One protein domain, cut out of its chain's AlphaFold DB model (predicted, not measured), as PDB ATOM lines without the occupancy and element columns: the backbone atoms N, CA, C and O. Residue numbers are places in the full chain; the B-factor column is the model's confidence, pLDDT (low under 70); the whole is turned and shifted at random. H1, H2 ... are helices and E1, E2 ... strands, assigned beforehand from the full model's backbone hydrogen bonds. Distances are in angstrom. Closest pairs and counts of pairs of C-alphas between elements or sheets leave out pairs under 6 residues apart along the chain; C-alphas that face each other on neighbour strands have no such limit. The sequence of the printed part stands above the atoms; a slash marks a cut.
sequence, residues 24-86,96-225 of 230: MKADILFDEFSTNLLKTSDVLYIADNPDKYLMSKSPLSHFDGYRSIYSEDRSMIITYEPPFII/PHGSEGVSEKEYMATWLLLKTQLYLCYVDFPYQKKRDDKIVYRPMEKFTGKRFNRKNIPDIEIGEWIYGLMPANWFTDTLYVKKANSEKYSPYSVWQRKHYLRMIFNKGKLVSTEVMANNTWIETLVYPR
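This is residues 24 to 86 and 96 to 225 of the 230 residues of an uncharacterized protein of Porphyromonadaceae bacterium KH3CP3RA (UniProt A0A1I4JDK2). One strongly twisted sheet of seven strands folds back on itself, so that the leaf E5, E4, E2, E3 faces the leaf E7, E8 across the hinge E6. A two-stranded ribbon of E1 and E9 makes an arm at one end, with the small helix H4 packed near its base, while H1 covers E6. The 193 printed residues hold four named helices and nine named strands, in the order E1 H1 E2 E3 H2 E4 E5 H3 E6 H4 E7 E8 E9; the class is mixed, with 93 residues in named elements, under half. The large sheet, in the order E5 E4 E2 E3 E6 E7 E8, is mixed, and E1 with E9 is antiparallel. The whole is compact, with a radius of gyration of the C-alphas of 17.6 A and spans of 56, 38 and 29 A.

E1, residues 24 to 31, is antiparallel to E9, residues 216 to 224, at 153 degrees, with N 28 and O 219 2.9 A apart. H1, residues 32 to 37, is on the large sheet over E6, residues 173 to 179, at a height over the sheet of 9.4 A; the closest C-alphas are those of Leu 37 and Tyr 176, 7.3 A. E2, residues 43 to 46, and E3, residues 49 to 55, form a hairpin, with N 44 and O 53 2.9 A apart. H2, residues 59 to 62, only grazes the sheet. E4, residues 108 to 114, is parallel to E2 at 16 degrees, with N 45 and O 111 2.8 A apart, and forms a hairpin with E5, residues 117 to 124, where N 119 and O 112 are 2.8 A apart. H3, residues 133 to 144, only grazes the sheet; its closest C-alpha to E5 is that of Val 136, 7.2 A from that of Val 123. The pairing of E6 is staggered: residues 177 to 179 with E3, N 54 and O 178 being 2.8 A apart, and residues 173 to 177 with E7, residues 196 to 202, N 175 and O 199 being 2.8 A apart. H4, residues 188 to 193, is not on the large sheet; C-alphas Asp 31 of E1 and Gln 192 are its closest pair with that strand, 5.8 A. E7 and E8, residues 205 to 212, form a hairpin, with N 198 and O 210 2.8 A apart. The edge strands E5 and E8 come closest at the C-alphas of Gln 117 and Lys 205, 4.6 A. Every O i to N i+4 pair is within hydrogen-bond range in H1 and H4, 5 of 8 are in H3, and H2 is too short for one.

E1 begins at C-alpha 24, (31.293, 84.117, -47.777), and measures 22.3 A. E4 measures 19.1 A, E5 21.2 A and H3 16.5 A. E6 is 19.6 A, E7 19.7 A and E8 20.0 A long; E8 bends by 51 degrees at residue 208. E9, 25.7 A long, ends at C-alpha 224, (31.030, 81.026, -41.971).

The C-alphas of Asn 152 and Arg 225 are the two farthest apart, 59.6 A. Residues 87 to 95 are not printed, and C-alphas 86 and 96 are 12.1 A apart across the cut. The link H3 to E6, 28 residues, is long. Mean pLDDT of the printed part is 85.1; 33 residues are under 70, among them 73 to 86 and 152 to 160.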
ATOM      1  N   MET A  24      30.830  82.892 -47.130       67.00
ATOM      2  CA  MET A  24      31.293  84.117 -47.777       67.00
ATOM      3  C   MET A  24      32.758  83.927 -48.150       67.00
ATOM      4  O   MET A  24      33.561  83.542 -47.301       67.00
ATOM      5  N   LYS A  25      33.081  84.151 -49.425       78.00
ATOM      6  CA  LYS A  25      34.452  84.174 -49.932       78.00
ATOM      7  C   LYS A  25      34.847  85.621 -50.184       78.00
ATOM      8  O   LYS A  25      34.077  86.345 -50.813       78.00
ATOM      9  N   ALA A  26      36.015  86.022 -49.707       79.62
ATOM     10  CA  ALA A  26      36.602  87.320 -50.002       79.62
ATOM     11  C   ALA A  26      38.047  87.118 -50.448       79.62
ATOM     12  O   ALA A  26      38.829  86.505 -49.724       79.62
ATOM     13  N   ASP A  27      38.381  87.626 -51.631       83.12
ATOM     14  CA  ASP A  27      39.756  87.670 -52.113       83.12
ATOM     15  C   ASP A  27      40.438  88.903 -51.523       83.12
ATOM     16  O   ASP A  27      39.990  90.033 -51.733       83.12
ATOM     17  N   ILE A  28      41.506  88.682 -50.763       82.56
ATOM     18  CA  ILE A  28      42.269  89.741 -50.107       82.56
ATOM     19  C   ILE A  28      43.656  89.800 -50.730       82.56
ATOM     20  O   ILE A  28      44.346  88.788 -50.829       82.56
ATOM     21  N   LEU A  29      44.056  91.000 -51.156       86.31
ATOM     22  CA  LEU A  29      45.412  91.280 -51.606       86.31
ATOM     23  C   LEU A  29      46.306  91.506 -50.385       86.31
ATOM     24  O   LEU A  29      46.060  92.412 -49.588       86.31
ATOM     25  N   PHE A  30      47.359  90.713 -50.275       88.69
ATOM     26  CA  PHE A  30      48.422  90.859 -49.292       88.69
ATOM     27  C   PHE A  30      49.684  91.389 -49.960       88.69
ATOM     28  O   PHE A  30      49.861  91.274 -51.178       88.69
ATOM     29  N   ASP A  31      50.571  91.962 -49.153       92.56
ATOM     30  CA  ASP A  31      51.896  92.369 -49.595       92.56
ATOM     31  C   ASP A  31      52.971  92.061 -48.556       92.56
ATOM     32  O   ASP A  31      52.714  92.060 -47.351       92.56
ATOM     33  N   GLU A  32      54.184  91.795 -49.036       94.56
ATOM     34  CA  GLU A  32      55.318  91.365 -48.217       94.56
ATOM     35  C   GLU A  32      55.642  92.376 -47.115       94.56
ATOM     36  O   GLU A  32      55.832  91.989 -45.960       94.56
ATOM     37  N   PHE A  33      55.680  93.669 -47.448       94.81
ATOM     38  CA  PHE A  33      56.027  94.705 -46.484       94.81
ATOM     39  C   PHE A  33      55.043  94.757 -45.312       94.81
ATOM     40  O   PHE A  33      55.468  94.646 -44.163       94.81
ATOM     41  N   SER A  34      53.746  94.920 -45.588       90.69
ATOM     42  CA  SER A  34      52.737  95.056 -44.529       90.69
ATOM     43  C   SER A  34      52.543  93.766 -43.730       90.69
ATOM     44  O   SER A  34      52.364  93.826 -42.520       90.69
ATOM     45  N   THR A  35      52.634  92.607 -44.389       89.50
ATOM     46  CA  THR A  35      52.311  91.310 -43.776       89.50
ATOM     47  C   THR A  35      53.492  90.727 -43.001       89.50
ATOM     48  O   THR A  35      53.320  90.196 -41.906       89.50
ATOM     49  N   ASN A  36      54.710  90.825 -43.547       91.50
ATOM     50  CA  ASN A  36      55.870  90.108 -43.008       91.50
ATOM     51  C   ASN A  36      56.863  91.031 -42.293       91.50
ATOM     52  O   ASN A  36      57.520  90.606 -41.334       91.50
ATOM     53  N   LEU A  37      57.006  92.274 -42.767       94.94
ATOM     54  CA  LEU A  37      58.082  93.170 -42.340       94.94
ATOM     55  C   LEU A  37      57.630  94.236 -41.341       94.94
ATOM     56  O   LEU A  37      58.404  94.559 -40.447       94.94
ATOM     57  N   LEU A  38      56.428  94.795 -41.476       93.19
ATOM     58  CA  LEU A  38      55.923  95.898 -40.654       93.19
ATOM     59  C   LEU A  38      55.551  95.426 -39.239       93.19
ATOM     60  O   LEU A  38      54.505  94.822 -39.035       93.19
ATOM     61  N   LYS A  39      56.404  95.711 -38.247       92.19
ATOM     62  CA  LYS A  39      56.219  95.267 -36.848       92.19
ATOM     63  C   LYS A  39      56.305  96.386 -35.808       92.19
ATOM     64  O   LYS A  39      56.534  96.110 -34.632       92.19
ATOM     65  N   THR A  40      56.207  97.639 -36.240       92.31
ATOM     66  CA  THR A  40      56.277  98.808 -35.356       92.31
ATOM     67  C   THR A  40      55.332  99.906 -35.818       92.31
ATOM     68  O   THR A  40      55.063 100.033 -37.016       92.31
ATOM     69  N   SER A  41      54.862 100.711 -34.866       90.94
ATOM     70  CA  SER A  41      54.137 101.955 -35.131       90.94
ATOM     71  C   SER A  41      55.078 103.122 -35.411       90.94
ATOM     72  O   SER A  41      54.632 104.125 -35.955       90.94
ATOM     73  N   ASP A  42      56.367 102.992 -35.072       95.06
ATOM     74  CA  ASP A  42      57.399 103.995 -35.362       95.06
ATOM     75  C   ASP A  42      57.414 104.416 -36.832       95.06
ATOM     76  O   ASP A  42      57.212 103.613 -37.749       95.06
ATOM     77  N   VAL A  43      57.746 105.686 -37.043       94.75
ATOM     78  CA  VAL A  43      57.780 106.300 -38.370       94.75
ATOM     79  C   VAL A  43      59.116 106.974 -38.629       94.75
ATOM     80  O   VAL A  43      59.777 107.460 -37.712       94.75
ATOM     81  N   LEU A  44      59.495 107.020 -39.902       96.25
ATOM     82  CA  LEU A  44      60.690 107.695 -40.383       96.25
ATOM     83  C   LEU A  44      60.300 108.891 -41.252       96.25
ATOM     84  O   LEU A  44      59.459 108.775 -42.141       96.25
ATOM     85  N   TYR A  45      60.984 110.006 -41.037       94.06
ATOM     86  CA  TYR A  45      61.063 111.123 -41.967       94.06
ATOM     87  C   TYR A  45      62.485 111.228 -42.505       94.06
ATOM     88  O   TYR A  45      63.459 110.942 -41.802       94.06
ATOM     89  N   ILE A  46      62.607 111.638 -43.760       92.88
ATOM     90  CA  ILE A  46      63.891 111.926 -44.396       92.88
ATOM     91  C   ILE A  46      63.961 113.443 -44.540       92.88
ATOM     92  O   ILE A  46      63.003 114.047 -45.013       92.88
ATOM     93  N   ALA A  47      65.058 114.060 -44.098       88.81
ATOM     94  CA  ALA A  47      65.250 115.502 -44.232       88.81
ATOM     95  C   ALA A  47      65.022 115.946 -45.688       88.81
ATOM     96  O   ALA A  47      65.374 115.219 -46.617       88.81
ATOM     97  N   ASP A  48      64.406 117.117 -45.862       84.12
ATOM     98  CA  ASP A  48      64.018 117.687 -47.161       84.12
ATOM     99  C   ASP A  48      62.929 116.899 -47.923       84.12
ATOM    100  O   ASP A  48      62.614 117.212 -49.071       84.12
ATOM    101  N   ASN A  49      62.312 115.895 -47.287       86.75
ATOM    102  CA  ASN A  49      61.145 115.190 -47.806       86.75
ATOM    103  C   ASN A  49      59.990 115.230 -46.780       86.75
ATOM    104  O   ASN A  49      60.134 114.697 -45.677       86.75
ATOM    105  N   PRO A  50      58.821 115.810 -47.124       83.75
ATOM    106  CA  PRO A  50      57.677 115.878 -46.213       83.75
ATOM    107  C   PRO A  50      56.970 114.526 -46.013       83.75
ATOM    108  O   PRO A  50      56.070 114.411 -45.179       83.75
ATOM    109  N   ASP A  51      57.332 113.504 -46.789       90.25
ATOM    110  CA  ASP A  51      56.696 112.199 -46.744       90.25
ATOM    111  C   ASP A  51      56.997 111.449 -45.443       90.25
ATOM    112  O   ASP A  51      58.140 111.311 -45.004       90.25
ATOM    113  N   LYS A  52      55.943 110.857 -44.884       92.12
ATOM    114  CA  LYS A  52      56.031 109.890 -43.793       92.12
ATOM    115  C   LYS A  52      56.365 108.506 -44.346       92.12
ATOM    116  O   LYS A  52      55.732 108.051 -45.299       92.12
ATOM    117  N   TYR A  53      57.284 107.795 -43.702       95.62
ATOM    118  CA  TYR A  53      57.612 106.406 -44.017       95.62
ATOM    119  C   TYR A  53      57.277 105.486 -42.841       95.62
ATOM    120  O   TYR A  53      57.606 105.778 -41.693       95.62
ATOM    121  N   LEU A  54      56.642 104.353 -43.139       95.88
ATOM    122  CA  LEU A  54      56.482 103.237 -42.212       95.88
ATOM    123  C   LEU A  54      57.791 102.453 -42.126       95.88
ATOM    124  O   LEU A  54      58.497 102.331 -43.129       95.88
ATOM    125  N   MET A  55      58.093 101.893 -40.958       96.31
ATOM    126  CA  MET A  55      59.334 101.161 -40.700       96.31
ATOM    127  C   MET A  55      59.052  99.707 -40.331       96.31
ATOM    128  O   MET A  55      58.080  99.412 -39.649       96.31
ATOM    129  N   SER A  56      59.931  98.785 -40.718       96.69
ATOM    130  CA  SER A  56      59.779  97.367 -40.373       96.69
ATOM    131  C   SER A  56      59.924  97.091 -38.874       96.69
ATOM    132  O   SER A  56      59.252  96.231 -38.316       96.69
ATOM    133  N   LYS A  57      60.812  97.817 -38.193       96.12
ATOM    134  CA  LYS A  57      61.071  97.651 -36.758       96.12
ATOM    135  C   LYS A  57      61.566  98.948 -36.137       96.12
ATOM    136  O   LYS A  57      62.171  99.771 -36.822       96.12
ATOM    137  N   SER A  58      61.346  99.094 -34.834       96.62
ATOM    138  CA  SER A  58      61.897 100.206 -34.063       96.62
ATOM    139  C   SER A  58      63.405 100.019 -33.854       96.62
ATOM    140  O   SER A  58      63.809  98.975 -33.337       96.62
ATOM    141  N   PRO A  59      64.265 101.006 -34.151       97.69
ATOM    142  CA  PRO A  59      65.667 100.992 -33.726       97.69
ATOM    143  C   PRO A  59      65.865 100.914 -32.201       97.69
ATOM    144  O   PRO A  59      66.957 100.566 -31.748       97.69
ATOM    145  N   LEU A  60      64.835 101.208 -31.394       96.94
ATOM    146  CA  LEU A  60      64.867 100.991 -29.941       96.94
ATOM    147  C   LEU A  60      64.779  99.508 -29.560       96.94
ATOM    148  O   LEU A  60      65.150  99.171 -28.441       96.94
ATOM    149  N   SER A  61      64.381  98.620 -30.480       94.75
ATOM    150  CA  SER A  61      64.366  97.163 -30.251       94.75
ATOM    151  C   SER A  61      65.737  96.555 -29.952       94.75
ATOM    152  O   SER A  61      65.805  95.422 -29.492       94.75
ATOM    153  N   HIS A  62      66.817  97.316 -30.155       94.50
ATOM    154  CA  HIS A  62      68.155  96.968 -29.681       94.50
ATOM    155  C   HIS A  62      68.243  96.848 -28.150       94.50
ATOM    156  O   HIS A  62      69.112  96.151 -27.637       94.50
ATOM    157  N   PHE A  63      67.379  97.554 -27.423       93.69
ATOM    158  CA  PHE A  63      67.374  97.566 -25.970       93.69
ATOM    159  C   PHE A  63      66.245  96.686 -25.429       93.69
ATOM    160  O   PHE A  63      65.067  96.882 -25.752       93.69
ATOM    161  N   ASP A  64      66.594  95.766 -24.535       91.19
ATOM    162  CA  ASP A  64      65.608  94.958 -23.827       91.19
ATOM    163  C   ASP A  64      64.635  95.848 -23.039       91.19
ATOM    164  O   ASP A  64      65.018  96.822 -22.387       91.19
ATOM    165  N   GLY A  65      63.342  95.524 -23.114       89.31
ATOM    166  CA  GLY A  65      62.293  96.270 -22.416       89.31
ATOM    167  C   GLY A  65      61.876  97.589 -23.078       89.31
ATOM    168  O   GLY A  65      61.102  98.337 -22.475       89.31
ATOM    169  N   TYR A  66      62.308  97.879 -24.316       92.50
ATOM    170  CA  TYR A  66      61.928  99.125 -25.001       92.50
ATOM    171  C   TYR A  66      60.408  99.307 -25.133       92.50
ATOM    172  O   TYR A  66      59.907 100.427 -25.056       92.50
ATOM    173  N   ARG A  67      59.643  98.221 -25.280       90.25
ATOM    174  CA  ARG A  67      58.173  98.282 -25.367       90.25
ATOM    175  C   ARG A  67      57.529  98.814 -24.083       90.25
ATOM    176  O   ARG A  67      56.506  99.481 -24.149       90.25
ATOM    177  N   SER A  68      58.171  98.589 -22.938       88.00
ATOM    178  CA  SER A  68      57.659  98.911 -21.602       88.00
ATOM    179  C   SER A  68      58.256 100.180 -20.977       88.00
ATOM    180  O   SER A  68      58.060 100.396 -19.785       88.00
ATOM    181  N   ILE A  69      58.978 101.034 -21.726       88.62
ATOM    182  CA  ILE A  69      59.597 102.272 -21.178       88.62
ATOM    183  C   ILE A  69      58.576 103.122 -20.406       88.62
ATOM    184  O   ILE A  69      58.913 103.739 -19.396       88.62
ATOM    185  N   TYR A  70      57.339 103.140 -20.897       86.56
ATOM    186  CA  TYR A  70      56.268 104.012 -20.429       86.56
ATOM    187  C   TYR A  70      55.040 103.281 -19.896       86.56
ATOM    188  O   TYR A  70      54.068 103.959 -19.556       86.56
ATOM    189  N   SER A  71      55.084 101.947 -19.853       78.69
ATOM    190  CA  SER A  71      53.968 101.150 -19.361       78.69
ATOM    191  C   SER A  71      54.029 101.058 -17.840       78.69
ATOM    192  O   SER A  71      55.104 100.882 -17.258       78.69
ATOM    193  N   GLU A  72      52.870 101.197 -17.202       70.88
ATOM    194  CA  GLU A  72      52.724 101.010 -15.757       70.88
ATOM    195  C   GLU A  72      52.929  99.536 -15.375       70.88
ATOM    196  O   GLU A  72      53.545  99.243 -14.349       70.88
ATOM    197  N   ASP A  73      52.506  98.618 -16.251       68.25
ATOM    198  CA  ASP A  73      52.746  97.183 -16.136       68.25
ATOM    199  C   ASP A  73      53.804  96.730 -17.152       68.25
ATOM    200  O   ASP A  73      53.557  96.586 -18.349       68.25
ATOM    201  N   ARG A  74      55.012  96.440 -16.662       62.50
ATOM    202  CA  ARG A  74      56.130  95.989 -17.506       62.50
ATOM    203  C   ARG A  74      55.917  94.612 -18.143       62.50
ATOM    204  O   ARG A  74      56.698  94.243 -19.016       62.50
ATOM    205  N   SER A  75      54.913  93.854 -17.700       60.22
ATOM    206  CA  SER A  75      54.542  92.559 -18.278       60.22
ATOM    207  C   SER A  75      53.525  92.675 -19.419       60.22
ATOM    208  O   SER A  75      53.343  91.722 -20.179       60.22
ATOM    209  N   MET A  76      52.903  93.846 -19.593       56.53
ATOM    210  CA  MET A  76      51.895  94.074 -20.619       56.53
ATOM    211  C   MET A  76      52.555  94.326 -21.984       56.53
ATOM    212  O   MET A  76      53.181  95.358 -22.226       56.53
ATOM    213  N   ILE A  77      52.403  93.376 -22.909       57.44
ATOM    214  CA  ILE A  77      52.751  93.565 -24.324       57.44
ATOM    215  C   ILE A  77      51.480  93.988 -25.060       57.44
ATOM    216  O   ILE A  77      50.592  93.173 -25.298       57.44
ATOM    217  N   ILE A  78      51.397  95.261 -25.445       61.84
ATOM    218  CA  ILE A  78      50.316  95.754 -26.302       61.84
ATOM    219  C   ILE A  78      50.692  95.453 -27.746       61.84
ATOM    220  O   ILE A  78      51.648  96.015 -28.264       61.84
ATOM    221  N   THR A  79      49.942  94.563 -28.392       55.78
ATOM    222  CA  THR A  79      49.981  94.421 -29.850       55.78
ATOM    223  C   THR A  79      48.618  94.833 -30.379       55.78
ATOM    224  O   THR A  79      47.626  94.152 -30.134       55.78
ATOM    225  N   TYR A  80      48.564  95.981 -31.044       54.25
ATOM    226  CA  TYR A  80      47.414  96.427 -31.813       54.25
ATOM    227  C   TYR A  80      47.789  96.300 -33.286       54.25
ATOM    228  O   TYR A  80      48.558  97.101 -33.825       54.25
ATOM    229  N   GLU A  81      47.266  95.268 -33.936       53.75
ATOM    230  CA  GLU A  81      47.247  95.248 -35.391       53.75
ATOM    231  C   GLU A  81      46.171  96.244 -35.841       53.75
ATOM    232  O   GLU A  81      45.053  96.201 -35.311       53.75
ATOM    233  N   PRO A  82      46.474  97.182 -36.757       47.88
ATOM    234  CA  PRO A  82      45.434  98.017 -37.330       47.88
ATOM    235  C   PRO A  82      44.366  97.083 -37.913       47.88
ATOM    236  O   PRO A  82      44.713  96.143 -38.635       47.88
ATOM    237  N   PRO A  83      43.081  97.265 -37.562       41.50
ATOM    238  CA  PRO A  83      42.047  96.340 -37.985       41.50
ATOM    239  C   PRO A  83      42.063  96.218 -39.509       41.50
ATOM    240  O   PRO A  83      42.110  97.226 -40.218       41.50
ATOM    241  N   PHE A  84      41.981  94.983 -40.013       43.09
ATOM    242  CA  PHE A  84      41.581  94.704 -41.391       43.09
ATOM    243  C   PHE A  84      40.158  95.241 -41.581       43.09
ATOM    244  O   PHE A  84      39.171  94.514 -41.486       43.09
ATOM    245  N   ILE A  85      40.024  96.549 -41.795       42.16
ATOM    246  CA  ILE A  85      38.753  97.139 -42.174       42.16
ATOM    247  C   ILE A  85      38.538  96.706 -43.618       42.16
ATOM    248  O   ILE A  85      39.167  97.233 -44.536       42.16
ATOM    249  N   ILE A  86      37.665  95.714 -43.797       41.78
ATOM    250  CA  ILE A  86      37.011  95.429 -45.071       41.78
ATOM    251  C   ILE A  86      36.300  96.735 -45.440       41.78
ATOM    252  O   ILE A  86      35.271  97.070 -44.854       41.78
ATOM    253  N   PRO A  96      43.718 106.391 -44.326       69.12
ATOM    254  CA  PRO A  96      43.761 105.425 -45.419       69.12
ATOM    255  C   PRO A  96      44.658 104.233 -45.066       69.12
ATOM    256  O   PRO A  96      45.738 104.408 -44.518       69.12
ATOM    257  N   HIS A  97      44.262 103.012 -45.434       73.44
ATOM    258  CA  HIS A  97      45.091 101.819 -45.204       73.44
ATOM    259  C   HIS A  97      46.534 102.008 -45.698       73.44
ATOM    260  O   HIS A  97      46.764 102.535 -46.792       73.44
ATOM    261  N   GLY A  98      47.501 101.570 -44.888       78.62
ATOM    262  CA  GLY A  98      48.927 101.822 -45.116       78.62
ATOM    263  C   GLY A  98      49.405 103.211 -44.669       78.62
ATOM    264  O   GLY A  98      50.544 103.580 -44.959       78.62
ATOM    265  N   SER A  99      48.571 104.001 -43.983       82.25
ATOM    266  CA  SER A  99      48.971 105.270 -43.360       82.25
ATOM    267  C   SER A  99      49.693 105.095 -42.027       82.25
ATOM    268  O   SER A  99      50.393 106.013 -41.604       82.25
ATOM    269  N   GLU A 100      49.494 103.972 -41.341       83.06
ATOM    270  CA  GLU A 100      49.968 103.712 -39.977       83.06
ATOM    271  C   GLU A 100      50.646 102.342 -39.881       83.06
ATOM    272  O   GLU A 100      50.413 101.458 -40.706       83.06
ATOM    273  N   GLY A 101      51.541 102.206 -38.899       81.19
ATOM    274  CA  GLY A 101      52.267 100.970 -38.621       81.19
ATOM    275  C   GLY A 101      51.511 100.011 -37.695       81.19
ATOM    276  O   GLY A 101      50.357 100.242 -37.340       81.19
ATOM    277  N   VAL A 102      52.184  98.942 -37.272       82.81
ATOM    278  CA  VAL A 102      51.647  97.969 -36.304       82.81
ATOM    279  C   VAL A 102      52.029  98.404 -34.900       82.81
ATOM    280  O   VAL A 102      53.212  98.439 -34.576       82.81
ATOM    281  N   SER A 103      51.053  98.718 -34.054       79.25
ATOM    282  CA  SER A 103      51.339  99.163 -32.693       79.25
ATOM    283  C   SER A 103      51.815  97.994 -31.840       79.25
ATOM    284  O   SER A 103      51.057  97.075 -31.552       79.25
ATOM    285  N   GLU A 104      53.073  98.022 -31.421       85.25
ATOM    286  CA  GLU A 104      53.688  97.000 -30.571       85.25
ATOM    287  C   GLU A 104      54.002  97.505 -29.151       85.25
ATOM    288  O   GLU A 104      54.614  96.795 -28.344       85.25
ATOM    289  N   LYS A 105      53.635  98.762 -28.871       86.69
ATOM    290  CA  LYS A 105      53.846  99.478 -27.606       86.69
ATOM    291  C   LYS A 105      52.927 100.706 -27.512       86.69
ATOM    292  O   LYS A 105      52.384 101.163 -28.510       86.69
ATOM    293  N   GLU A 106      52.787 101.278 -26.315       85.00
ATOM    294  CA  GLU A 106      51.891 102.428 -26.033       85.00
ATOM    295  C   GLU A 106      52.295 103.751 -26.698       85.00
ATOM    296  O   GLU A 106      51.541 104.726 -26.657       85.00
ATOM    297  N   TYR A 107      53.500 103.805 -27.255       88.12
ATOM    298  CA  TYR A 107      54.094 105.011 -27.801       88.12
ATOM    299  C   TYR A 107      54.610 104.772 -29.217       88.12
ATOM    300  O   TYR A 107      54.958 103.658 -29.608       88.12
ATOM    301  N   MET A 108      54.721 105.852 -29.971       91.06
ATOM    302  CA  MET A 108      55.340 105.877 -31.285       91.06
ATOM    303  C   MET A 108      56.606 106.722 -31.200       91.06
ATOM    304  O   MET A 108      56.565 107.856 -30.726       91.06
ATOM    305  N   ALA A 109      57.739 106.186 -31.643       94.62
ATOM    306  CA  ALA A 109      58.942 106.981 -31.831       94.62
ATOM    307  C   ALA A 109      59.016 107.474 -33.278       94.62
ATOM    308  O   ALA A 109      58.870 106.705 -34.231       94.62
ATOM    309  N   THR A 110      59.282 108.767 -33.429       94.50
ATOM    310  CA  THR A 110      59.555 109.369 -34.727       94.50
ATOM    311  C   THR A 110      61.052 109.491 -34.930       94.50
ATOM    312  O   THR A 110      61.780 110.048 -34.099       94.50
ATOM    313  N   TRP A 111      61.492 108.981 -36.069       97.00
ATOM    314  CA  TRP A 111      62.870 108.995 -36.505       97.00
ATOM    315  C   TRP A 111      63.060 110.010 -37.622       97.00
ATOM    316  O   TRP A 111      62.208 110.161 -38.496       97.00
ATOM    317  N   LEU A 112      64.206 110.677 -37.611       94.75
ATOM    318  CA  LEU A 112      64.641 111.574 -38.669       94.75
ATOM    319  C   LEU A 112      65.961 111.062 -39.233       94.75
ATOM    320  O   LEU A 112      66.953 110.951 -38.508       94.75
ATOM    321  N   LEU A 113      65.988 110.775 -40.530       95.38
ATOM    322  CA  LEU A 113      67.228 110.615 -41.269       95.38
ATOM    323  C   LEU A 113      67.664 111.983 -41.780       95.38
ATOM    324  O   LEU A 113      67.062 112.546 -42.690       95.38
ATOM    325  N   LEU A 114      68.740 112.497 -41.201       92.38
ATOM    326  CA  LEU A 114      69.324 113.771 -41.572       92.38
ATOM    327  C   LEU A 114      70.703 113.530 -42.188       92.38
ATOM    328  O   LEU A 114      71.623 113.045 -41.520       92.38
ATOM    329  N   LYS A 115      70.851 113.880 -43.473       91.44
ATOM    330  CA  LYS A 115      71.982 113.461 -44.312       91.44
ATOM    331  C   LYS A 115      72.094 111.933 -44.273       91.44
ATOM    332  O   LYS A 115      71.245 111.240 -44.816       91.44
ATOM    333  N   THR A 116      73.102 111.403 -43.589       95.69
ATOM    334  CA  THR A 116      73.278 109.963 -43.390       95.69
ATOM    335  C   THR A 116      73.022 109.522 -41.958       95.69
ATOM    336  O   THR A 116      73.053 108.331 -41.697       95.69
ATOM    337  N   GLN A 117      72.776 110.420 -41.007       96.81
ATOM    338  CA  GLN A 117      72.634 110.048 -39.603       96.81
ATOM    339  C   GLN A 117      71.160 109.893 -39.222       96.81
ATOM    340  O   GLN A 117      70.345 110.784 -39.455       96.81
ATOM    341  N   LEU A 118      70.835 108.765 -38.595       97.69
ATOM    342  CA  LEU A 118      69.538 108.491 -37.995       97.69
ATOM    343  C   LEU A 118      69.463 109.105 -36.594       97.69
ATOM    344  O   LEU A 118      70.366 108.905 -35.769       97.69
ATOM    345  N   TYR A 119      68.369 109.809 -36.325       96.44
ATOM    346  CA  TYR A 119      68.069 110.440 -35.047       96.44
ATOM    347  C   TYR A 119      66.691 110.019 -34.551       96.44
ATOM    348  O   TYR A 119      65.736 110.015 -35.321       96.44
ATOM    349  N   LEU A 120      66.575 109.734 -33.258       96.56
ATOM    350  CA  LEU A 120      65.291 109.788 -32.565       96.56
ATOM    351  C   LEU A 120      64.975 111.263 -32.305       96.56
ATOM    352  O   LEU A 120      65.839 111.973 -31.775       96.56
ATOM    353  N   CYS A 121      63.782 111.726 -32.686       92.44
ATOM    354  CA  CYS A 121      63.468 113.156 -32.644       92.44
ATOM    355  C   CYS A 121      62.159 113.540 -31.948       92.44
ATOM    356  O   CYS A 121      62.021 114.676 -31.489       92.44
ATOM    357  N   TYR A 122      61.222 112.604 -31.836       91.88
ATOM    358  CA  TYR A 122      59.953 112.825 -31.156       91.88
ATOM    359  C   TYR A 122      59.403 111.506 -30.614       91.88
ATOM    360  O   TYR A 122      59.711 110.434 -31.142       91.88
ATOM    361  N   VAL A 123      58.615 111.582 -29.545       91.88
ATOM    362  CA  VAL A 123      57.895 110.443 -28.970       91.88
ATOM    363  C   VAL A 123      56.448 110.861 -28.750       91.88
ATOM    364  O   VAL A 123      56.190 111.815 -28.019       91.88
ATOM    365  N   ASP A 124      55.528 110.125 -29.361       87.94
ATOM    366  CA  ASP A 124      54.091 110.378 -29.320       87.94
ATOM    367  C   ASP A 124      53.331 109.256 -28.598       87.94
ATOM    368  O   ASP A 124      53.786 108.112 -28.549       87.94
ATOM    369  N   PHE A 125      52.151 109.577 -28.070       86.06
ATOM    370  CA  PHE A 125      51.231 108.646 -27.415       86.06
ATOM    371  C   PHE A 125      49.851 108.766 -28.071       86.06
ATOM    372  O   PHE A 125      48.979 109.450 -27.532       86.06
ATOM    373  N   PRO A 126      49.618 108.096 -29.215       74.50
ATOM    374  CA  PRO A 126      48.432 108.326 -30.048       74.50
ATOM    375  C   PRO A 126      47.099 108.081 -29.322       74.50
ATOM    376  O   PRO A 126      46.081 108.678 -29.666       74.50
ATOM    377  N   TYR A 127      47.095 107.240 -28.284       72.19
ATOM    378  CA  TYR A 127      45.893 106.880 -27.523       72.19
ATOM    379  C   TYR A 127      45.744 107.618 -26.187       72.19
ATOM    380  O   TYR A 127      44.797 107.357 -25.444       72.19
ATOM    381  N   GLN A 128      46.656 108.532 -25.846       71.50
ATOM    382  CA  GLN A 128      46.614 109.268 -24.584       71.50
ATOM    383  C   GLN A 128      46.587 110.772 -24.844       71.50
ATOM    384  O   GLN A 128      47.354 111.310 -25.638       71.50
ATOM    385  N   LYS A 129      45.691 111.486 -24.155       60.38
ATOM    386  CA  LYS A 129      45.579 112.942 -24.283       60.38
ATOM    387  C   LYS A 129      46.817 113.607 -23.675       60.38
ATOM    388  O   LYS A 129      46.839 113.829 -22.473       60.38
ATOM    389  N   LYS A 130      47.797 113.927 -24.530       61.56
ATOM    390  CA  LYS A 130      48.999 114.747 -24.283       61.56
ATOM    391  C   LYS A 130      49.759 114.397 -22.995       61.56
ATOM    392  O   LYS A 130      49.402 114.835 -21.906       61.56
ATOM    393  N   ARG A 131      50.882 113.690 -23.135       70.06
ATOM    394  CA  ARG A 131      51.873 113.574 -22.054       70.06
ATOM    395  C   ARG A 131      52.782 114.807 -22.037       70.06
ATOM    396  O   ARG A 131      53.142 115.316 -23.090       70.06
ATOM    397  N   ASP A 132      53.146 115.284 -20.845       79.94
ATOM    398  CA  ASP A 132      54.138 116.358 -20.679       79.94
ATOM    399  C   ASP A 132      55.486 115.898 -21.249       79.94
ATOM    400  O   ASP A 132      56.047 114.905 -20.782       79.94
ATOM    401  N   ASP A 133      56.030 116.640 -22.213       77.88
ATOM    402  CA  ASP A 133      57.340 116.387 -22.810       77.88
ATOM    403  C   ASP A 133      58.429 116.129 -21.751       77.88
ATOM    404  O   ASP A 133      59.264 115.237 -21.899       77.88
ATOM    405  N   LYS A 134      58.434 116.856 -20.626       74.06
ATOM    406  CA  LYS A 134      59.421 116.639 -19.551       74.06
ATOM    407  C   LYS A 134      59.321 115.243 -18.938       74.06
ATOM    408  O   LYS A 134      60.342 114.698 -18.509       74.06
ATOM    409  N   ILE A 135      58.112 114.692 -18.881       83.06
ATOM    410  CA  ILE A 135      57.812 113.348 -18.380       83.06
ATOM    411  C   ILE A 135      58.079 112.300 -19.463       83.06
ATOM    412  O   ILE A 135      58.494 111.198 -19.128       83.06
ATOM    413  N   VAL A 136      57.916 112.639 -20.743       89.31
ATOM    414  CA  VAL A 136      58.211 111.739 -21.865       89.31
ATOM    415  C   VAL A 136      59.718 111.569 -22.048       89.31
ATOM    416  O   VAL A 136      60.250 110.471 -21.942       89.31
ATOM    417  N   TYR A 137      60.467 112.645 -22.263       91.50
ATOM    418  CA  TYR A 137      61.835 112.496 -22.760       91.50
ATOM    419  C   TYR A 137      62.841 112.043 -21.694       91.50
ATOM    420  O   TYR A 137      63.790 111.340 -22.029       91.50
ATOM    421  N   ARG A 138      62.634 112.346 -20.405       91.00
ATOM    422  CA  ARG A 138      63.539 111.889 -19.326       91.00
ATOM    423  C   ARG A 138      63.652 110.357 -19.230       91.00
ATOM    424  O   ARG A 138      64.781 109.867 -19.165       91.00
ATOM    425  N   PRO A 139      62.547 109.586 -19.203       92.00
ATOM    426  CA  PRO A 139      62.590 108.131 -19.298       92.00
ATOM    427  C   PRO A 139      63.370 107.623 -20.512       92.00
ATOM    428  O   PRO A 139      64.235 106.769 -20.340       92.00
ATOM    429  N   MET A 140      63.143 108.186 -21.703       94.31
ATOM    430  CA  MET A 140      63.878 107.801 -22.916       94.31
ATOM    431  C   MET A 140      65.383 108.083 -22.802       94.31
ATOM    432  O   MET A 140      66.212 107.250 -23.169       94.31
ATOM    433  N   GLU A 141      65.760 109.240 -22.256       94.62
ATOM    434  CA  GLU A 141      67.166 109.593 -22.041       94.62
ATOM    435  C   GLU A 141      67.845 108.659 -21.033       94.62
ATOM    436  O   GLU A 141      68.981 108.229 -21.235       94.62
ATOM    437  N   LYS A 142      67.139 108.297 -19.953       93.00
ATOM    438  CA  LYS A 142      67.622 107.324 -18.965       93.00
ATOM    439  C   LYS A 142      67.764 105.930 -19.575       93.00
ATOM    440  O   LYS A 142      68.743 105.251 -19.287       93.00
ATOM    441  N   PHE A 143      66.802 105.524 -20.399       92.44
ATOM    442  CA  PHE A 143      66.771 104.217 -21.050       92.44
ATOM    443  C   PHE A 143      67.918 104.043 -22.049       92.44
ATOM    444  O   PHE A 143      68.631 103.048 -22.015       92.44
ATOM    445  N   THR A 144      68.142 105.045 -22.898       93.38
ATOM    446  CA  THR A 144      69.197 105.022 -23.926       93.38
ATOM    447  C   THR A 144      70.578 105.422 -23.392       93.38
ATOM    448  O   THR A 144      71.590 105.226 -24.067       93.38
ATOM    449  N   GLY A 145      70.640 106.049 -22.212       93.62
ATOM    450  CA  GLY A 145      71.857 106.666 -21.678       93.62
ATOM    451  C   GLY A 145      72.348 107.871 -22.496       93.62
ATOM    452  O   GLY A 145      73.498 108.295 -22.348       93.62
ATOM    453  N   LYS A 146      71.513 108.417 -23.387       92.56
ATOM    454  CA  LYS A 146      71.813 109.571 -24.247       92.56
ATOM    455  C   LYS A 146      70.836 110.701 -23.957       92.56
ATOM    456  O   LYS A 146      69.746 110.473 -23.461       92.56
ATOM    457  N   ARG A 147      71.226 111.938 -24.262       92.44
ATOM    458  CA  ARG A 147      70.354 113.113 -24.118       92.44
ATOM    459  C   ARG A 147      69.899 113.605 -25.480       92.44
ATOM    460  O   ARG A 147      70.674 113.542 -26.435       92.44
ATOM    461  N   PHE A 148      68.682 114.131 -25.549       92.31
ATOM    462  CA  PHE A 148      68.243 114.880 -26.719       92.31
ATOM    463  C   PHE A 148      69.023 116.189 -26.788       92.31
ATOM    464  O   PHE A 148      69.027 116.979 -25.839       92.31
ATOM    465  N   ASN A 149      69.670 116.441 -27.923       90.81
ATOM    466  CA  ASN A 149      70.232 117.750 -28.186       90.81
ATOM    467  C   ASN A 149      69.133 118.679 -28.713       90.81
ATOM    468  O   ASN A 149      68.617 118.487 -29.811       90.81
ATOM    469  N   ARG A 150      68.795 119.689 -27.914       84.69
ATOM    470  CA  ARG A 150      67.773 120.701 -28.230       84.69
ATOM    471  C   ARG A 150      68.373 121.987 -28.798       84.69
ATOM    472  O   ARG A 150      67.645 122.897 -29.161       84.69
ATOM    473  N   LYS A 151      69.705 122.090 -28.811       73.12
ATOM    474  CA  LYS A 151      70.444 123.230 -29.353       73.12
ATOM    475  C   LYS A 151      70.995 122.836 -30.721       73.12
ATOM    476  O   LYS A 151      71.531 121.740 -30.864       73.12
ATOM    477  N   ASN A 152      70.926 123.740 -31.693       58.00
ATOM    478  CA  ASN A 152      71.501 123.549 -33.028       58.00
ATOM    479  C   ASN A 152      70.884 122.363 -33.790       58.00
ATOM    480  O   ASN A 152      71.599 121.484 -34.278       58.00
ATOM    481  N   ILE A 153      69.555 122.337 -33.891       67.12
ATOM    482  CA  ILE A 153      68.926 121.631 -35.007       67.12
ATOM    483  C   ILE A 153      69.356 122.421 -36.260       67.12
ATOM    484  O   ILE A 153      69.171 123.637 -36.249       67.12
ATOM    485  N   PRO A 154      70.046 121.815 -37.245       60.00
ATOM    486  CA  PRO A 154      70.583 122.549 -38.397       60.00
ATOM    487  C   PRO A 154      69.494 123.344 -39.125       60.00
ATOM    488  O   PRO A 154      68.336 122.951 -39.018       60.00
ATOM    489  N   ASP A 155      69.879 124.381 -39.885       59.44
ATOM    490  CA  ASP A 155      69.017 125.240 -40.734       59.44
ATOM    491  C   ASP A 155      68.346 124.471 -41.890       59.44
ATOM    492  O   ASP A 155      68.484 124.786 -43.070       59.44
ATOM    493  N   ILE A 156      67.667 123.390 -41.552       62.88
ATOM    494  CA  ILE A 156      66.877 122.548 -42.430       62.88
ATOM    495  C   ILE A 156      65.445 122.759 -41.985       62.88
ATOM    496  O   ILE A 156      65.172 122.827 -40.784       62.88
ATOM    497  N   GLU A 157      64.545 122.881 -42.954       61.47
ATOM    498  CA  GLU A 157      63.122 123.037 -42.694       61.47
ATOM    499  C   GLU A 157      62.605 121.764 -42.017       61.47
ATOM    500  O   GLU A 157      62.322 120.736 -42.632       61.47
ATOM    501  N   ILE A 158      62.592 121.815 -40.694       63.53
ATOM    502  CA  ILE A 158      62.203 120.735 -39.810       63.53
ATOM    503  C   ILE A 158      60.910 121.178 -39.137       63.53
ATOM    504  O   ILE A 158      60.823 122.287 -38.612       63.53
ATOM    505  N   GLY A 159      59.894 120.314 -39.163       65.75
ATOM    506  CA  GLY A 159      58.589 120.632 -38.590       65.75
ATOM    507  C   GLY A 159      58.666 120.974 -37.098       65.75
ATOM    508  O   GLY A 159      59.465 120.402 -36.355       65.75
ATOM    509  N   GLU A 160      57.777 121.863 -36.648       69.19
ATOM    510  CA  GLU A 160      57.702 122.355 -35.258       69.19
ATOM    511  C   GLU A 160      57.512 121.248 -34.202       69.19
ATOM    512  O   GLU A 160      57.709 121.471 -33.012       69.19
ATOM    513  N   TRP A 161      57.138 120.041 -34.625       77.50
ATOM    514  CA  TRP A 161      56.915 118.884 -33.763       77.50
ATOM    515  C   TRP A 161      58.207 118.194 -33.289       77.50
ATOM    516  O   TRP A 161      58.134 117.281 -32.472       77.50
ATOM    517  N   ILE A 162      59.396 118.588 -33.759       84.94
ATOM    518  CA  ILE A 162      60.659 117.996 -33.286       84.94
ATOM    519  C   ILE A 162      61.028 118.511 -31.891       84.94
ATOM    520  O   ILE A 162      61.232 119.703 -31.681       84.94
ATOM    521  N   TYR A 163      61.222 117.591 -30.943       87.31
ATOM    522  CA  TYR A 163      61.634 117.936 -29.578       87.31
ATOM    523  C   TYR A 163      63.134 118.242 -29.450       87.31
ATOM    524  O   TYR A 163      63.575 119.070 -28.650       87.31
ATOM    525  N   GLY A 164      63.946 117.516 -30.210       89.81
ATOM    526  CA  GLY A 164      65.401 117.581 -30.197       89.81
ATOM    527  C   GLY A 164      65.968 116.372 -30.923       89.81
ATOM    528  O   GLY A 164      65.226 115.477 -31.298       89.81
ATOM    529  N   LEU A 165      67.280 116.310 -31.114       92.50
ATOM    530  CA  LEU A 165      67.910 115.223 -31.861       92.50
ATOM    531  C   LEU A 165      68.744 114.331 -30.941       92.50
ATOM    532  O   LEU A 165      69.669 114.800 -30.275       92.50
ATOM    533  N   MET A 166      68.445 113.032 -30.932       95.12
ATOM    534  CA  MET A 166      69.257 112.008 -30.277       95.12
ATOM    535  C   MET A 166      69.835 111.060 -31.337       95.12
ATOM    536  O   MET A 166      69.083 110.277 -31.918       95.12
ATOM    537  N   PRO A 167      71.150 111.104 -31.621       95.88
ATOM    538  CA  PRO A 167      71.742 110.254 -32.649       95.88
ATOM    539  C   PRO A 167      71.689 108.783 -32.235       95.88
ATOM    540  O   PRO A 167      72.141 108.415 -31.148       95.88
ATOM    541  N   ALA A 168      71.193 107.938 -33.137       97.00
ATOM    542  CA  ALA A 168      71.006 106.504 -32.936       97.00
ATOM    543  C   ALA A 168      72.319 105.709 -33.069       97.00
ATOM    544  O   ALA A 168      72.388 104.712 -33.782       97.00
ATOM    545  N   ASN A 169      73.393 106.146 -32.405       96.56
ATOM    546  CA  ASN A 169      74.742 105.583 -32.585       96.56
ATOM    547  C   ASN A 169      74.867 104.103 -32.180       96.56
ATOM    548  O   ASN A 169      75.855 103.456 -32.518       96.56
ATOM    549  N   TRP A 170      73.887 103.575 -31.444       96.88
ATOM    550  CA  TRP A 170      73.785 102.161 -31.082       96.88
ATOM    551  C   TRP A 170      73.262 101.284 -32.230       96.88
ATOM    552  O   TRP A 170      73.507 100.083 -32.247       96.88
ATOM    553  N   PHE A 171      72.551 101.860 -33.199       97.75
ATOM    554  CA  PHE A 171      71.819 101.087 -34.193       97.75
ATOM    555  C   PHE A 171      72.728 100.615 -35.338       97.75
ATOM    556  O   PHE A 171      73.247 101.424 -36.104       97.75
ATOM    557  N   THR A 172      72.916  99.303 -35.469       98.31
ATOM    558  CA  THR A 172      73.628  98.670 -36.592       98.31
ATOM    559  C   THR A 172      72.791  97.510 -37.090       98.31
ATOM    560  O   THR A 172      72.794  96.442 -36.486       98.31
ATOM    561  N   ASP A 173      72.010  97.753 -38.134       98.38
ATOM    562  CA  ASP A 173      71.053  96.787 -38.665       98.38
ATOM    563  C   ASP A 173      70.477  97.294 -39.999       98.38
ATOM    564  O   ASP A 173      70.797  98.386 -40.471       98.38
ATOM    565  N   THR A 174      69.590  96.508 -40.596       98.25
ATOM    566  CA  THR A 174      68.775  96.887 -41.746       98.25
ATOM    567  C   THR A 174      67.385  97.342 -41.299       98.25
ATOM    568  O   THR A 174      66.744  96.704 -40.460       98.25
ATOM    569  N   LEU A 175      66.897  98.425 -41.900       98.44
ATOM    570  CA  LEU A 175      65.502  98.849 -41.845       98.44
ATOM    571  C   LEU A 175      64.880  98.700 -43.225       98.44
ATOM    572  O   LEU A 175      65.452  99.155 -44.213       98.44
ATOM    573  N   TYR A 176      63.693  98.111 -43.283       98.50
ATOM    574  CA  TYR A 176      62.852  98.216 -44.465       98.50
ATOM    575  C   TYR A 176      61.857  99.339 -44.228       98.50
ATOM    576  O   TYR A 176      61.184  99.353 -43.195       98.50
ATOM    577  N   VAL A 177      61.778 100.294 -45.151       97.94
ATOM    578  CA  VAL A 177      60.881 101.444 -45.021       97.94
ATOM    579  C   VAL A 177      60.033 101.624 -46.264       97.94
ATOM    580  O   VAL A 177      60.518 101.503 -47.387       97.94
ATOM    581  N   LYS A 178      58.756 101.937 -46.080       96.88
ATOM    582  CA  LYS A 178      57.816 102.146 -47.181       96.88
ATOM    583  C   LYS A 178      57.106 103.469 -46.986       96.88
ATOM    584  O   LYS A 178      56.661 103.764 -45.881       96.88
ATOM    585  N   LYS A 179      56.996 104.267 -48.049       95.44
ATOM    586  CA  LYS A 179      56.250 105.529 -48.002       95.44
ATOM    587  C   LYS A 179      54.820 105.234 -47.546       95.44
ATOM    588  O   LYS A 179      54.156 104.387 -48.145       95.44
ATOM    589  N   ALA A 180      54.374 105.894 -46.483       92.19
ATOM    590  CA  ALA A 180      53.030 105.728 -45.955       92.19
ATOM    591  C   ALA A 180      51.999 106.171 -46.999       92.19
ATOM    592  O   ALA A 180      52.255 107.059 -47.819       92.19
ATOM    593  N   ASN A 181      50.825 105.550 -46.981       88.75
ATOM    594  CA  ASN A 181      49.720 105.982 -47.817       88.75
ATOM    595  C   ASN A 181      49.162 107.296 -47.254       88.75
ATOM    596  O   ASN A 181      48.480 107.299 -46.233       88.75
ATOM    597  N   SER A 182      49.505 108.424 -47.873       78.06
ATOM    598  CA  SER A 182      48.986 109.751 -47.508       78.06
ATOM    599  C   SER A 182      47.771 110.160 -48.345       78.06
ATOM    600  O   SER A 182      47.055 111.095 -47.993       78.06
ATOM    601  N   GLU A 183      47.511 109.456 -49.446       71.25
ATOM    602  CA  GLU A 183      46.435 109.773 -50.375       71.25
ATOM    603  C   GLU A 183      45.136 109.109 -49.918       71.25
ATOM    604  O   GLU A 183      44.924 107.913 -50.115       71.25
ATOM    605  N   LYS A 184      44.230 109.913 -49.352       64.44
ATOM    606  CA  LYS A 184      42.910 109.472 -48.864       64.44
ATOM    607  C   LYS A 184      42.098 108.674 -49.899       64.44
ATOM    608  O   LYS A 184      41.291 107.837 -49.513       64.44
ATOM    609  N   TYR A 185      42.325 108.920 -51.191       61.34
ATOM    610  CA  TYR A 185      41.600 108.288 -52.298       61.34
ATOM    611  C   TYR A 185      42.451 107.325 -53.138       61.34
ATOM    612  O   TYR A 185      41.940 106.769 -54.111       61.34
ATOM    613  N   SER A 186      43.730 107.105 -52.803       67.19
ATOM    614  CA  SER A 186      44.529 106.110 -53.525       67.19
ATOM    615  C   SER A 186      44.029 104.713 -53.157       67.19
ATOM    616  O   SER A 186      44.015 104.378 -51.967       67.19
ATOM    617  N   PRO A 187      43.689 103.855 -54.139       76.69
ATOM    618  CA  PRO A 187      43.311 102.482 -53.852       76.69
ATOM    619  C   PRO A 187      44.414 101.788 -53.051       76.69
ATOM    620  O   PRO A 187      45.592 101.842 -53.420       76.69
ATOM    621  N   TYR A 188      44.028 101.115 -51.968       77.56
ATOM    622  CA  TYR A 188      44.964 100.386 -51.109       77.56
ATOM    623  C   TYR A 188      45.837  99.419 -51.920       77.56
ATOM    624  O   TYR A 188      47.054  99.395 -51.765       77.56
ATOM    625  N   SER A 189      45.241  98.729 -52.892       83.56
ATOM    626  CA  SER A 189      45.937  97.808 -53.791       83.56
ATOM    627  C   SER A 189      47.062  98.453 -54.610       83.56
ATOM    628  O   SER A 189      48.056  97.791 -54.911       83.56
ATOM    629  N   VAL A 190      46.952  99.742 -54.950       87.81
ATOM    630  CA  VAL A 190      48.019 100.489 -55.636       87.81
ATOM    631  C   VAL A 190      49.175 100.735 -54.674       87.81
ATOM    632  O   VAL A 190      50.328 100.499 -55.029       87.81
ATOM    633  N   TRP A 191      48.883 101.155 -53.440       90.69
ATOM    634  CA  TRP A 191      49.905 101.342 -52.409       90.69
ATOM    635  C   TRP A 191      50.604 100.026 -52.040       90.69
ATOM    636  O   TRP A 191      51.832  99.987 -51.933       90.69
ATOM    637  N   GLN A 192      49.860  98.924 -51.923       90.06
ATOM    638  CA  GLN A 192      50.419  97.600 -51.648       90.06
ATOM    639  C   GLN A 192      51.457  97.189 -52.694       90.06
ATOM    640  O   GLN A 192      52.487  96.640 -52.334       90.06
ATOM    641  N   ARG A 193      51.271  97.552 -53.964       92.94
ATOM    642  CA  ARG A 193      52.227  97.237 -55.040       92.94
ATOM    643  C   ARG A 193      53.434  98.176 -55.114       92.94
ATOM    644  O   ARG A 193      54.385  97.874 -55.832       92.94
ATOM    645  N   LYS A 194      53.422  99.317 -54.411       94.56
ATOM    646  CA  LYS A 194      54.576 100.232 -54.385       94.56
ATOM    647  C   LYS A 194      55.772  99.542 -53.724       94.56
ATOM    648  O   LYS A 194      55.611  98.813 -52.746       94.56
ATOM    649  N   HIS A 195      56.960  99.816 -54.258       97.19
ATOM    650  CA  HIS A 195      58.229  99.351 -53.707       97.19
ATOM    651  C   HIS A 195      58.434  99.846 -52.267       97.19
ATOM    652  O   HIS A 195      57.827 100.829 -51.831       97.19
ATOM    653  N   TYR A 196      59.332  99.185 -51.548       98.00
ATOM    654  CA  TYR A 196      59.889  99.676 -50.290       98.00
ATOM    655  C   TYR A 196      61.406  99.835 -50.430       98.00
ATOM    656  O   TYR A 196      62.005  99.399 -51.410       98.00
ATOM    657  N   LEU A 197      62.033 100.513 -49.480       98.44
ATOM    658  CA  LEU A 197      63.474 100.719 -49.438       98.44
ATOM    659  C   LEU A 197      64.081  99.798 -48.387       98.44
ATOM    660  O   LEU A 197      63.583  99.723 -47.267       98.44
ATOM    661  N   ARG A 198      65.184  99.139 -48.727       98.62
ATOM    662  CA  ARG A 198      66.072  98.470 -47.778       98.62
ATOM    663  C   ARG A 198      67.212  99.425 -47.446       98.62
ATOM    664  O   ARG A 198      67.998  99.775 -48.319       98.62
ATOM    665  N   MET A 199      67.296  99.852 -46.195       98.69
ATOM    666  CA  MET A 199      68.272 100.823 -45.704       98.69
ATOM    667  C   MET A 199      69.209 100.151 -44.703       98.69
ATOM    668  O   MET A 199      68.755  99.650 -43.674       98.69
ATOM    669  N   ILE A 200      70.509 100.136 -44.990       98.69
ATOM    670  CA  ILE A 200      71.517  99.502 -44.130       98.69
ATOM    671  C   ILE A 200      72.196 100.566 -43.278       98.69
ATOM    672  O   ILE A 200      72.772 101.518 -43.808       98.69
ATOM    673  N   PHE A 201      72.173 100.382 -41.960       98.75
ATOM    674  CA  PHE A 201      72.781 101.293 -41.000       98.75
ATOM    675  C   PHE A 201      73.964 100.659 -40.274       98.75
ATOM    676  O   PHE A 201      73.932  99.496 -39.878       98.75
ATOM    677  N   ASN A 202      74.991 101.468 -40.029       98.56
ATOM    678  CA  ASN A 202      76.118 101.143 -39.168       98.56
ATOM    679  C   ASN A 202      76.331 102.281 -38.170       98.56
ATOM    680  O   ASN A 202      76.627 103.411 -38.565       98.56
ATOM    681  N   LYS A 203      76.162 101.993 -36.876       97.94
ATOM    682  CA  LYS A 203      76.228 102.982 -35.784       97.94
ATOM    683  C   LYS A 203      75.368 104.223 -36.063       97.94
ATOM    684  O   LYS A 203      75.817 105.359 -35.923       97.94
ATOM    685  N   GLY A 204      74.141 103.998 -36.522       97.69
ATOM    686  CA  GLY A 204      73.162 105.027 -36.860       97.69
ATOM    687  C   GLY A 204      73.434 105.761 -38.171       97.69
ATOM    688  O   GLY A 204      72.628 106.607 -38.544       97.69
ATOM    689  N   LYS A 205      74.517 105.451 -38.892       98.56
ATOM    690  CA  LYS A 205      74.803 106.033 -40.207       98.56
ATOM    691  C   LYS A 205      74.289 105.139 -41.324       98.56
ATOM    692  O   LYS A 205      74.620 103.958 -41.355       98.56
ATOM    693  N   LEU A 206      73.529 105.708 -42.247       98.56
ATOM    694  CA  LEU A 206      73.101 105.076 -43.483       98.56
ATOM    695  C   LEU A 206      74.321 104.807 -44.364       98.56
ATOM    696  O   LEU A 206      75.063 105.727 -44.710       98.56
ATOM    697  N   VAL A 207      74.516 103.538 -44.704       98.50
ATOM    698  CA  VAL A 207      75.616 103.047 -45.541       98.50
ATOM    699  C   VAL A 207      75.134 102.789 -46.964       98.50
ATOM    700  O   VAL A 207      75.844 103.104 -47.915       98.50
ATOM    701  N   SER A 208      73.930 102.241 -47.121       98.25
ATOM    702  CA  SER A 208      73.333 101.992 -48.430       98.25
ATOM    703  C   SER A 208      71.809 102.004 -48.378       98.25
ATOM    704  O   SER A 208      71.200 101.763 -47.329       98.25
ATOM    705  N   THR A 209      71.219 102.257 -49.544       98.31
ATOM    706  CA  THR A 209      69.782 102.178 -49.793       98.31
ATOM    707  C   THR A 209      69.555 101.399 -51.080       98.31
ATOM    708  O   THR A 209      70.171 101.700 -52.101       98.31
ATOM    709  N   GLU A 210      68.653 100.427 -51.039       98.44
ATOM    710  CA  GLU A 210      68.251  99.610 -52.184       98.44
ATOM    711  C   GLU A 210      66.731  99.682 -52.354       98.44
ATOM    712  O   GLU A 210      65.985  99.639 -51.374       98.44
ATOM    713  N   VAL A 211      66.262  99.795 -53.597       98.44
ATOM    714  CA  VAL A 211      64.830  99.739 -53.914       98.44
ATOM    715  C   VAL A 211      64.419  98.278 -54.056       98.44
ATOM    716  O   VAL A 211      64.972  97.554 -54.880       98.44
ATOM    717  N   MET A 212      63.427  97.860 -53.277       98.25
ATOM    718  CA  MET A 212      62.924  96.492 -53.231       98.25
ATOM    719  C   MET A 212      61.523  96.431 -53.835       98.25
ATOM    720  O   MET A 212      60.628  97.183 -53.438       98.25
ATOM    721  N   ALA A 213      61.311  95.518 -54.782       97.38
ATOM    722  CA  ALA A 213      59.965  95.202 -55.242       97.38
ATOM    723  C   ALA A 213      59.134  94.662 -54.070       97.38
ATOM    724  O   ALA A 213      59.647  93.908 -53.249       97.38
ATOM    725  N   ASN A 214      57.857  95.043 -53.995       96.38
ATOM    726  CA  ASN A 214      56.965  94.521 -52.970       96.38
ATOM    727  C   ASN A 214      56.116  93.396 -53.550       96.38
ATOM    728  O   ASN A 214      55.217  93.643 -54.356       96.38
ATOM    729  N   ASN A 215      56.423  92.164 -53.156       96.19
ATOM    730  CA  ASN A 215      55.686  91.001 -53.628       96.19
ATOM    731  C   ASN A 215      54.259  91.027 -53.077       96.19
ATOM    732  O   ASN A 215      54.053  91.277 -51.890       96.19
ATOM    733  N   THR A 216      53.278  90.750 -53.935       93.94
ATOM    734  CA  THR A 216      51.858  90.716 -53.565       93.94
ATOM    735  C   THR A 216      51.225  89.395 -53.968       93.94
ATOM    736  O   THR A 216      51.530  88.883 -55.045       93.94
ATOM    737  N   TRP A 217      50.299  88.885 -53.163       93.44
ATOM    738  CA  TRP A 217      49.542  87.665 -53.456       93.44
ATOM    739  C   TRP A 217      48.086  87.817 -53.016       93.44
ATOM    740  O   TRP A 217      47.749  88.728 -52.263       93.44
ATOM    741  N   ILE A 218      47.210  86.952 -53.529       91.50
ATOM    742  CA  ILE A 218      45.788  86.947 -53.186       91.50
ATOM    743  C   ILE A 218      45.495  85.690 -52.376       91.50
ATOM    744  O   ILE A 218      45.832  84.592 -52.815       91.50
ATOM    745  N   GLU A 219      44.831  85.847 -51.233       87.19
ATOM    746  CA  GLU A 219      44.251  84.724 -50.495       87.19
ATOM    747  C   GLU A 219      42.732  84.859 -50.436       87.19
ATOM    748  O   GLU A 219      42.195  85.936 -50.169       87.19
ATOM    749  N   THR A 220      42.032  83.749 -50.670       85.69
ATOM    750  CA  THR A 220      40.577  83.685 -50.533       85.69
ATOM    751  C   THR A 220      40.223  83.280 -49.107       85.69
ATOM    752  O   THR A 220      40.310  82.103 -48.744       85.69
ATOM    753  N   LEU A 221      39.763  84.235 -48.302       79.38
ATOM    754  CA  LEU A 221      39.251  83.948 -46.967       79.38
ATOM    755  C   LEU A 221      37.809  83.454 -47.043       79.38
ATOM    756  O   LEU A 221      36.977  83.996 -47.775       79.38
ATOM    757  N   VAL A 222      37.519  82.402 -46.280       78.44
ATOM    758  CA  VAL A 222      36.210  81.748 -46.248       78.44
ATOM    759  C   VAL A 222      35.621  81.886 -44.853       78.44
ATOM    760  O   VAL A 222      36.021  81.169 -43.938       78.44
ATOM    761  N   TYR A 223      34.641  82.771 -44.694       67.50
ATOM    762  CA  TYR A 223      33.981  82.982 -43.409       67.50
ATOM    763  C   TYR A 223      32.641  82.237 -43.346       67.50
ATOM    764  O   TYR A 223      31.816  82.364 -44.264       67.50
ATOM    765  N   PRO A 224      32.381  81.467 -42.273       56.56
ATOM    766  CA  PRO A 224      31.030  81.026 -41.971       56.56
ATOM    767  C   PRO A 224      30.223  82.250 -41.532       56.56
ATOM    768  O   PRO A 224      30.634  82.978 -40.631       56.56
ATOM    769  N   ARG A 225      29.072  82.501 -42.162       54.84
ATOM    770  CA  ARG A 225      28.153  83.535 -41.679       54.84
ATOM    771  C   ARG A 225      27.689  83.121 -40.278       54.84
ATOM    772  O   ARG A 225      26.993  82.115 -40.150       54.84
TER     773      ARG A 225